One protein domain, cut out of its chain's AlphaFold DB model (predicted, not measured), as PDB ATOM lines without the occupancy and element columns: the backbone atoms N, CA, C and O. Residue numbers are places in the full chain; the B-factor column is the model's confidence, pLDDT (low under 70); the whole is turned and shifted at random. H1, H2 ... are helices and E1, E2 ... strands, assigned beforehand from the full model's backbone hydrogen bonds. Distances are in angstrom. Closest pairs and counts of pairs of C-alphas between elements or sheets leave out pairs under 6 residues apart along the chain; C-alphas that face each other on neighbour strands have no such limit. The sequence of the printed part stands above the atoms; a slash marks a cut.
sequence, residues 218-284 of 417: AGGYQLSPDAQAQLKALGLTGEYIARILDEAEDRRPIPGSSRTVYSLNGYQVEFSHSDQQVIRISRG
ATOM      1  N   ALA A 218       8.149  14.048 -78.637       61.47
ATOM      2  CA  ALA A 218       8.338  12.607 -78.690       61.47
ATOM      3  C   ALA A 218       9.591  12.292 -79.501       61.47
ATOM      4  O   ALA A 218       9.574  12.367 -80.729       61.47
ATOM      5  N   GLY A 219      10.688  11.984 -78.802       59.16
ATOM      6  CA  GLY A 219      11.960  11.628 -79.437       59.16
ATOM      7  C   GLY A 219      12.493  12.714 -80.381       59.16
ATOM      8  O   GLY A 219      13.042  12.406 -81.429       59.16
ATOM      9  N   GLY A 220      12.284  13.989 -80.029       67.62
ATOM     10  CA  GLY A 220      12.718  15.151 -80.817       67.62
ATOM     11  C   GLY A 220      11.664  15.736 -81.764       67.62
ATOM     12  O   GLY A 220      11.875  16.827 -82.287       67.62
ATOM     13  N   TYR A 221      10.515  15.077 -81.943       73.44
ATOM     14  CA  TYR A 221       9.430  15.557 -82.805       73.44
ATOM     15  C   TYR A 221       8.309  16.217 -81.994       73.44
ATOM     16  O   TYR A 221       7.874  15.667 -80.982       73.44
ATOM     17  N   GLN A 222       7.815  17.375 -82.442       78.38
ATOM     18  CA  GLN A 222       6.694  18.068 -81.795       78.38
ATOM     19  C   GLN A 222       5.408  17.251 -81.947       78.38
ATOM     20  O   GLN A 222       5.120  16.754 -83.031       78.38
ATOM     21  N   LEU A 223       4.615  17.114 -80.891       78.12
ATOM     22  CA  LEU A 223       3.303  16.473 -80.905       78.12
ATOM     23  C   LEU A 223       2.206  17.535 -80.817       78.12
ATOM     24  O   LEU A 223       2.273  18.462 -80.010       78.12
ATOM     25  N   SER A 224       1.148  17.355 -81.602       79.12
ATOM     26  CA  SER A 224      -0.117  18.060 -81.389       79.12
ATOM     27  C   SER A 224      -0.819  17.572 -80.104       79.12
ATOM     28  O   SER A 224      -0.566  16.444 -79.666       79.12
ATOM     29  N   PRO A 225      -1.748  18.355 -79.519       71.56
ATOM     30  CA  PRO A 225      -2.495  17.947 -78.322       71.56
ATOM     31  C   PRO A 225      -3.240  16.612 -78.491       71.56
ATOM     32  O   PRO A 225      -3.217  15.761 -77.601       71.56
ATOM     33  N   ASP A 226      -3.831  16.386 -79.671       76.12
ATOM     34  CA  ASP A 226      -4.514  15.132 -80.006       76.12
ATOM     35  C   ASP A 226      -3.535  13.952 -80.041       76.12
ATOM     36  O   ASP A 226      -3.831  12.874 -79.516       76.12
ATOM     37  N   ALA A 227      -2.347  14.152 -80.621       79.44
ATOM     38  CA  ALA A 227      -1.295  13.145 -80.631       79.44
ATOM     39  C   ALA A 227      -0.779  12.858 -79.213       79.44
ATOM     40  O   ALA A 227      -0.599  11.699 -78.856       79.44
ATOM     41  N   GLN A 228      -0.608  13.866 -78.361       76.44
ATOM     42  CA  GLN A 228      -0.182  13.657 -76.974       76.44
ATOM     43  C   GLN A 228      -1.192  12.805 -76.186       76.44
ATOM     44  O   GLN A 228      -0.807  11.840 -75.518       76.44
ATOM     45  N   ALA A 229      -2.490  13.096 -76.319       74.81
ATOM     46  CA  ALA A 229      -3.543  12.290 -75.705       74.81
ATOM     47  C   ALA A 229      -3.529  10.837 -76.220       74.81
ATOM     48  O   ALA A 229      -3.678   9.890 -75.444       74.81
ATOM     49  N   GLN A 230      -3.292  10.643 -77.521       81.31
ATOM     50  CA  GLN A 230      -3.218   9.321 -78.150       81.31
ATOM     51  C   GLN A 230      -1.970   8.534 -77.737       81.31
ATOM     52  O   GLN A 230      -2.076   7.336 -77.485       81.31
ATOM     53  N   LEU A 231      -0.810   9.186 -77.615       81.69
ATOM     54  CA  LEU A 231       0.418   8.584 -77.091       81.69
ATOM     55  C   LEU A 231       0.160   7.984 -75.701       81.69
ATOM     56  O   LEU A 231       0.430   6.800 -75.478       81.69
ATOM     57  N   LYS A 232      -0.419   8.790 -74.798       79.12
ATOM     58  CA  LYS A 232      -0.741   8.388 -73.422       79.12
ATOM     59  C   LYS A 232      -1.761   7.249 -73.398       79.12
ATOM     60  O   LYS A 232      -1.559   6.266 -72.693       79.12
ATOM     61  N   ALA A 233      -2.815   7.335 -74.212       77.62
ATOM     62  CA  ALA A 233      -3.841   6.297 -74.311       77.62
ATOM     63  C   ALA A 233      -3.308   4.962 -74.862       77.62
ATOM     64  O   ALA A 233      -3.802   3.895 -74.500       77.62
ATOM     65  N   LEU A 234      -2.307   5.007 -75.745       79.69
ATOM     66  CA  LEU A 234      -1.698   3.820 -76.346       79.69
ATOM     67  C   LEU A 234      -0.553   3.231 -75.512       79.69
ATOM     68  O   LEU A 234      -0.116   2.123 -75.823       79.69
ATOM     69  N   GLY A 235      -0.100   3.935 -74.469       77.56
ATOM     70  CA  GLY A 235       1.020   3.517 -73.623       77.56
ATOM     71  C   GLY A 235       2.357   3.482 -74.368       77.56
ATOM     72  O   GLY A 235       3.203   2.646 -74.062       77.56
ATOM     73  N   LEU A 236       2.526   4.333 -75.385       78.44
ATOM     74  CA  LEU A 236       3.746   4.399 -76.193       78.44
ATOM     75  C   LEU A 236       4.723   5.434 -75.630       78.44
ATOM     76  O   LEU A 236       4.317   6.427 -75.031       78.44
ATOM     77  N   THR A 237       6.017   5.223 -75.863       76.69
ATOM     78  CA  THR A 237       7.062   6.185 -75.498       76.69
ATOM     79  C   THR A 237       7.382   7.119 -76.661       76.69
ATOM     80  O   THR A 237       7.203   6.773 -77.832       76.69
ATOM     81  N   GLY A 238       7.895   8.312 -76.349       71.12
ATOM     82  CA  GLY A 238       8.319   9.269 -77.371       71.12
ATOM     83  C   GLY A 238       9.446   8.742 -78.269       71.12
ATOM     84  O   GLY A 238       9.437   8.980 -79.472       71.12
ATOM     85  N   GLU A 239      10.366   7.952 -77.712       73.19
ATOM     86  CA  GLU A 239      11.425   7.269 -78.471       73.19
ATOM     87  C   GLU A 239      10.862   6.294 -79.507       73.19
ATOM     88  O   GLU A 239      11.381   6.180 -80.615       73.19
ATOM     89  N   TYR A 240       9.761   5.617 -79.174       78.50
ATOM     90  CA  TYR A 240       9.110   4.708 -80.104       78.50
ATOM     91  C   TYR A 240       8.511   5.456 -81.300       78.50
ATOM     92  O   TYR A 240       8.553   4.946 -82.413       78.50
ATOM     93  N   ILE A 241       8.015   6.682 -81.111       80.38
ATOM     94  CA  ILE A 241       7.553   7.524 -82.224       80.38
ATOM     95  C   ILE A 241       8.703   7.939 -83.127       80.38
ATOM     96  O   ILE A 241       8.566   7.812 -84.342       80.38
ATOM     97  N   ALA A 242       9.823   8.397 -82.562       79.06
ATOM     98  CA  ALA A 242      11.000   8.729 -83.361       79.06
ATOM     99  C   ALA A 242      11.454   7.520 -84.182       79.06
ATOM    100  O   ALA A 242      11.629   7.623 -85.391       79.06
ATOM    101  N   ARG A 243      11.469   6.336 -83.562       79.50
ATOM    102  CA  ARG A 243      11.745   5.079 -84.256       79.50
ATOM    103  C   ARG A 243      10.765   4.796 -85.400       79.50
ATOM    104  O   ARG A 243      11.195   4.375 -86.466       79.50
ATOM    105  N   ILE A 244       9.462   5.032 -85.217       82.94
ATOM    106  CA  ILE A 244       8.472   4.891 -86.301       82.94
ATOM    107  C   ILE A 244       8.777   5.874 -87.441       82.94
ATOM    108  O   ILE A 244       8.734   5.482 -88.603       82.94
ATOM    109  N   LEU A 245       9.085   7.136 -87.143       83.50
ATOM    110  CA  LEU A 245       9.354   8.153 -88.168       83.50
ATOM    111  C   LEU A 245      10.663   7.887 -88.932       83.50
ATOM    112  O   LEU A 245      10.708   8.062 -90.153       83.50
ATOM    113  N   ASP A 246      11.688   7.397 -88.238       80.56
ATOM    114  CA  ASP A 246      13.012   7.150 -88.806       80.56
ATOM    115  C   ASP A 246      13.076   5.803 -89.553       80.56
ATOM    116  O   ASP A 246      13.559   5.744 -90.688       80.56
ATOM    117  N   GLU A 247      12.538   4.727 -88.961       80.62
ATOM    118  CA  GLU A 247      12.681   3.344 -89.447       80.62
ATOM    119  C   GLU A 247      11.489   2.826 -90.272       80.62
ATOM    120  O   GLU A 247      11.603   1.763 -90.881       80.62
ATOM    121  N   ALA A 248      10.337   3.514 -90.326       80.44
ATOM    122  CA  ALA A 248       9.193   2.988 -91.082       80.44
ATOM    123  C   ALA A 248       9.500   2.869 -92.583       80.44
ATOM    124  O   ALA A 248       9.804   3.859 -93.256       80.44
ATOM    125  N   GLU A 249       9.331   1.659 -93.118       73.06
ATOM    126  CA  GLU A 249       9.385   1.375 -94.556       73.06
ATOM    127  C   GLU A 249       8.070   1.749 -95.264       73.06
ATOM    128  O   GLU A 249       8.085   2.209 -96.407       73.06
ATOM    129  N   ASP A 250       6.923   1.607 -94.585       76.88
ATOM    130  CA  ASP A 250       5.607   1.984 -95.120       76.88
ATOM    131  C   ASP A 250       5.305   3.455 -94.797       76.88
ATOM    132  O   ASP A 250       4.830   3.801 -93.708       76.88
ATOM    133  N   ARG A 251       5.613   4.321 -95.769       84.19
ATOM    134  CA  ARG A 251       5.390   5.772 -95.726       84.19
ATOM    135  C   ARG A 251       4.350   6.156 -96.769       84.19
ATOM    136  O   ARG A 251       4.579   6.014 -97.970       84.19
ATOM    137  N   ARG A 252       3.206   6.675 -96.325       82.88
ATOM    138  CA  ARG A 252       2.079   7.026 -97.198       82.88
ATOM    139  C   ARG A 252       1.802   8.525 -97.147       82.88
ATOM    140  O   ARG A 252       1.228   8.992 -96.162       82.88
ATOM    141  N   PRO A 253       2.196   9.299 -98.173       84.31
ATOM    142  CA  PRO A 253       1.836  10.711 -98.244       84.31
ATOM    143  C   PRO A 253       0.323  10.857 -98.448       84.31
ATOM    144  O   PRO A 253      -0.276  10.119 -99.233       84.31
ATOM    145  N   ILE A 254      -0.295  11.818 -97.765       79.56
ATOM    146  CA  ILE A 254      -1.719  12.137 -97.902       79.56
ATOM    147  C   ILE A 254      -1.879  13.130 -99.069       79.56
ATOM    148  O   ILE A 254      -1.422  14.275 -98.956       79.56
ATOM    149  N   PRO A 255      -2.516  12.739-100.195       69.38
ATOM    150  CA  PRO A 255      -2.606  13.583-101.385       69.38
ATOM    151  C   PRO A 255      -3.275  14.933-101.102       69.38
ATOM    152  O   PRO A 255      -4.334  14.988-100.485       69.38
ATOM    153  N   GLY A 256      -2.672  16.019-101.593       70.25
ATOM    154  CA  GLY A 256      -3.182  17.381-101.389       70.25
ATOM    155  C   GLY A 256      -2.823  18.004-100.036       70.25
ATOM    156  O   GLY A 256      -3.345  19.065 -99.710       70.25
ATOM    157  N   SER A 257      -1.934  17.377 -99.261       79.81
ATOM    158  CA  SER A 257      -1.435  17.906 -97.987       79.81
ATOM    159  C   SER A 257       0.085  17.745 -97.860       79.81
ATOM    160  O   SER A 257       0.701  16.981 -98.599       79.81
ATOM    161  N   SER A 258       0.686  18.437 -96.893       80.44
ATOM    162  CA  SER A 258       2.090  18.291 -96.475       80.44
ATOM    163  C   SER A 258       2.305  17.122 -95.499       80.44
ATOM    164  O   SER A 258       3.292  17.100 -94.762       80.44
ATOM    165  N   ARG A 259       1.372  16.165 -95.425       86.62
ATOM    166  CA  ARG A 259       1.345  15.143 -94.372       86.62
ATOM    167  C   ARG A 259       1.685  13.753 -94.892       86.62
ATOM    168  O   ARG A 259       1.283  13.386 -95.995       86.62
ATOM    169  N   THR A 260       2.362  12.963 -94.065       86.19
ATOM    170  CA  THR A 260       2.733  11.573 -94.365       86.19
ATOM    171  C   THR A 260       2.423  10.684 -93.176       86.19
ATOM    172  O   THR A 260       2.721  11.036 -92.037       86.19
ATOM    173  N   VAL A 261       1.842   9.519 -93.445       90.31
ATOM    174  CA  VAL A 261       1.598   8.476 -92.450       90.31
ATOM    175  C   VAL A 261       2.749   7.478 -92.481       90.31
ATOM    176  O   VAL A 261       3.013   6.871 -93.518       90.31
ATOM    177  N   TYR A 262       3.412   7.297 -91.347       87.38
ATOM    178  CA  TYR A 262       4.483   6.334 -91.121       87.38
ATOM    179  C   TYR A 262       3.905   5.149 -90.359       87.38
ATOM    180  O   TYR A 262       3.267   5.341 -89.325       87.38
ATOM    181  N   SER A 263       4.098   3.936 -90.872       84.06
ATOM    182  CA  SER A 263       3.591   2.720 -90.234       84.06
ATOM    183  C   SER A 263       4.736   1.792 -89.848       84.06
ATOM    184  O   SER A 263       5.533   1.402 -90.698       84.06
ATOM    185  N   LEU A 264       4.792   1.392 -88.579       81.50
ATOM    186  CA  LEU A 264       5.771   0.428 -88.079       81.50
ATOM    187  C   LEU A 264       5.147  -0.385 -86.936       81.50
ATOM    188  O   LEU A 264       4.473   0.163 -86.066       81.50
ATOM    189  N   ASN A 265       5.345  -1.709 -86.957       79.69
ATOM    190  CA  ASN A 265       4.921  -2.637 -85.897       79.69
ATOM    191  C   ASN A 265       3.441  -2.518 -85.469       79.69
ATOM    192  O   ASN A 265       3.106  -2.659 -84.295       79.69
ATOM    193  N   GLY A 266       2.539  -2.264 -86.424       77.31
ATOM    194  CA  GLY A 266       1.102  -2.144 -86.147       77.31
ATOM    195  C   GLY A 266       0.687  -0.809 -85.523       77.31
ATOM    196  O   GLY A 266      -0.439  -0.685 -85.054       77.31
ATOM    197  N   TYR A 267       1.557   0.202 -85.545       84.00
ATOM    198  CA  TYR A 267       1.244   1.582 -85.179       84.00
ATOM    199  C   TYR A 267       1.422   2.505 -86.380       84.00
ATOM    200  O   TYR A 267       2.264   2.259 -87.242       84.00
ATOM    201  N   GLN A 268       0.596   3.546 -86.442       88.81
ATOM    202  CA  GLN A 268       0.604   4.558 -87.491       88.81
ATOM    203  C   GLN A 268       0.750   5.944 -86.878       88.81
ATOM    204  O   GLN A 268       0.014   6.293 -85.952       88.81
ATOM    205  N   VAL A 269       1.674   6.728 -87.425       88.75
ATOM    206  CA  VAL A 269       1.985   8.097 -87.010       88.75
ATOM    207  C   VAL A 269       1.802   9.021 -88.211       88.75
ATOM    208  O   VAL A 269       2.470   8.857 -89.227       88.75
ATOM    209  N   GLU A 270       0.891   9.988 -88.119       90.50
ATOM    210  CA  GLU A 270       0.702  11.038 -89.127       90.50
ATOM    211  C   GLU A 270       1.583  12.240 -88.782       90.50
ATOM    212  O   GLU A 270       1.401  12.874 -87.741       90.50
ATOM    213  N   PHE A 271       2.514  12.573 -89.670       89.25
ATOM    214  CA  PHE A 271       3.452  13.678 -89.511       89.25
ATOM    215  C   PHE A 271       3.197  14.776 -90.547       89.25
ATOM    216  O   PHE A 271       3.117  14.505 -91.748       89.25
ATOM    217  N   SER A 272       3.088  16.022 -90.086       86.12
ATOM    218  CA  SER A 272       2.980  17.222 -90.917       86.12
ATOM    219  C   SER A 272       4.366  17.796 -91.185       86.12
ATOM    220  O   SER A 272       5.041  18.254 -90.267       86.12
ATOM    221  N   HIS A 273       4.779  17.822 -92.454       78.12
ATOM    222  CA  HIS A 273       6.078  18.365 -92.861       78.12
ATOM    223  C   HIS A 273       6.100  19.896 -92.858       78.12
ATOM    224  O   HIS A 273       7.161  20.480 -92.667       78.12
ATOM    225  N   SER A 274       4.953  20.555 -93.073       73.75
ATOM    226  CA  SER A 274       4.871  22.024 -93.033       73.75
ATOM    227  C   SER A 274       5.006  22.560 -91.615       73.75
ATOM    228  O   SER A 274       5.646  23.582 -91.400       73.75
ATOM    229  N   ASP A 275       4.417  21.842 -90.664       70.62
ATOM    230  CA  ASP A 275       4.308  22.275 -89.274       70.62
ATOM    231  C   ASP A 275       5.352  21.578 -88.380       70.62
ATOM    232  O   ASP A 275       5.396  21.835 -87.184       70.62
ATOM    233  N   GLN A 276       6.158  20.673 -88.955       76.56
ATOM    234  CA  GLN A 276       7.157  19.832 -88.280       76.56
ATOM    235  C   GLN A 276       6.640  19.145 -87.002       76.56
ATOM    236  O   GLN A 276       7.344  19.046 -85.998       76.56
ATOM    237  N   GLN A 277       5.406  18.641 -87.052       84.31
ATOM    238  CA  GLN A 277       4.725  18.049 -85.897       84.31
ATOM    239  C   GLN A 277       3.967  16.765 -86.249       84.31
ATOM    240  O   GLN A 277       3.432  16.597 -87.348       84.31
ATOM    241  N   VAL A 278       3.862  15.873 -85.271       85.50
ATOM    242  CA  VAL A 278       3.005  14.694 -85.269       85.50
ATOM    243  C   VAL A 278       1.575  15.119 -84.953       85.50
ATOM    244  O   VAL A 278       1.252  15.607 -83.868       85.50
ATOM    245  N   ILE A 279       0.695  14.899 -85.919       85.69
ATOM    246  CA  ILE A 279      -0.716  15.271 -85.846       85.69
ATOM    247  C   ILE A 279      -1.538  14.166 -85.183       85.69
ATOM    248  O   ILE A 279      -2.505  14.446 -84.483       85.69
ATOM    249  N   ARG A 280      -1.177  12.898 -85.408       87.50
ATOM    250  CA  ARG A 280      -1.992  11.769 -84.954       87.50
ATOM    251  C   ARG A 280      -1.165  10.507 -84.751       87.50
ATOM    252  O   ARG A 280      -0.275  10.217 -85.544       87.50
ATOM    253  N   ILE A 281      -1.520   9.724 -83.738       88.38
ATOM    254  CA  ILE A 281      -0.990   8.391 -83.453       88.38
ATOM    255  C   ILE A 281      -2.165   7.423 -83.325       88.38
ATOM    256  O   ILE A 281      -3.161   7.690 -82.653       88.38
ATOM    257  N   SER A 282      -2.074   6.269 -83.975       86.31
ATOM    258  CA  SER A 282      -3.115   5.244 -83.903       86.31
ATOM    259  C   SER A 282      -2.530   3.839 -83.969       86.31
ATOM    260  O   SER A 282      -1.430   3.632 -84.480       86.31
ATOM    261  N   ARG A 283      -3.269   2.849 -83.456       81.12
ATOM    262  CA  ARG A 283      -2.999   1.446 -83.783       81.12
ATOM    263  C   ARG A 283      -3.378   1.245 -85.240       81.12
ATOM    264  O   ARG A 283      -4.546   1.373 -85.600       81.12
ATOM    265  N   GLY A 284      -2.382   0.952 -86.062       63.75
ATOM    266  CA  GLY A 284      -2.626   0.448 -87.394       63.75
ATOM    267  C   GLY A 284      -3.412  -0.846 -87.270       63.75
ATOM    268  O   GLY A 284      -3.025  -1.766 -86.549       63.75
TER     269      GLY A 284
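What this domain is: This is residues 218 to 284 of the 417 residues of the protein "Cell wall biosynthesis glycosyltransferase" of Rothia sp. HMSC061D12 (UniProt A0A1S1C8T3). A strongly twisted sheet of five strands curls round one helix, H2, while a second helix, H1, packs along E5 on the opposite face. Four of the strands, E2 to E5, fold back and forth in hairpins, and the short E1 adds itself beside E5 at one edge. The printed part has 67 residues, with two named helices and five named strands in the order E1, H1, H2, E2, E3, E4, E5; the class is mixed, helices and strands. Across the sheet the order is E1, E5, E4, E3, E2, and it is mixed, with E1 parallel to E5 and the other neighbours antiparallel. The whole is compact, with a radius of gyration of the C-alphas of 10.6 A, and rounded, spanning 31 by 23 by 19 A.

Where its parts are: Begin at Ala 218 and go on to C-alpha 221 at (9.430, 15.557, -82.805), where E1 starts; this short strand holds residues 221 to 223. After Ser 224 comes H1, residues 225 to 234, 14.3 A from first to last C-alpha. Three residues later find C-alpha 238 at (8.319, 9.269, -77.371), the first of H2, residues 238 to 247, which is 14.1 A long. E2 follows with residues 250 to 253, 10.0 A long. E3, residues 259 to 264, measures 16.6 A, and E4, residues 267 to 272, measures 16.7 A. The longest strand is E5, residues 277 to 283, 18.4 A long, ending at C-alpha 283 at (-2.999, 1.446, -83.783).

How they stand to each other: Start at the sheet, whose edge strands are E1 and E2. Look first beside E1: it is parallel to E5, the C-alphas of Gln 222 and Gln 277 face each other at 4.6 A, and N 278 is 2.7 A from O 222, within hydrogen-bond range. E5 and E4 form an antiparallel hairpin, their directions 161 degrees apart, with N 270 and O 280 at 2.8 A. E4 and E3 form the next hairpin, at 158 degrees, with N 262 and O 269 at 2.8 A. E3 and E2 form the third, at 168 degrees, with N 261 and O 252 at 2.8 A. Together E2, E3, E4 and E5 are a meander, each strand the antiparallel neighbour of the one before. H2 is on the sheet, which curls round it, and the two make two layers, a helix on one face of a sheet. Its closest C-alphas to E3 are those of Ile 244 and Leu 264, 5.5 A apart. H1 is on the sheet on the opposite face, at a height over the sheet of 6.4 A. It lies over none of the strands, but only just, for 2 of its C-alphas fall on E5. Its closest C-alphas to E5 are those of Ala 227 and Arg 280, 4.6 A apart. H1 and H2 are close but not clearly touching, the C-alphas of Leu 231 and Gly 238 being closest at 7.9 A, and their lines are about perpendicular at 83 degrees. In both helices every O i to N i+4 pair is within hydrogen-bond range. E1 and E2 are apart.

The domain as a whole: The two C-alphas farthest apart are those of Gly 235 and Gly 256, 31.3 A. From Ala 218 to Gly 284, the first and last printed C-alphas, the distance is 18.5 A. The printed part has no cut, and the links between its named elements are tight. Read the B-factor column for the model's confidence: the mean pLDDT of the printed part is 79.4, and residues 218 to 220, 255 and 284 are under 70.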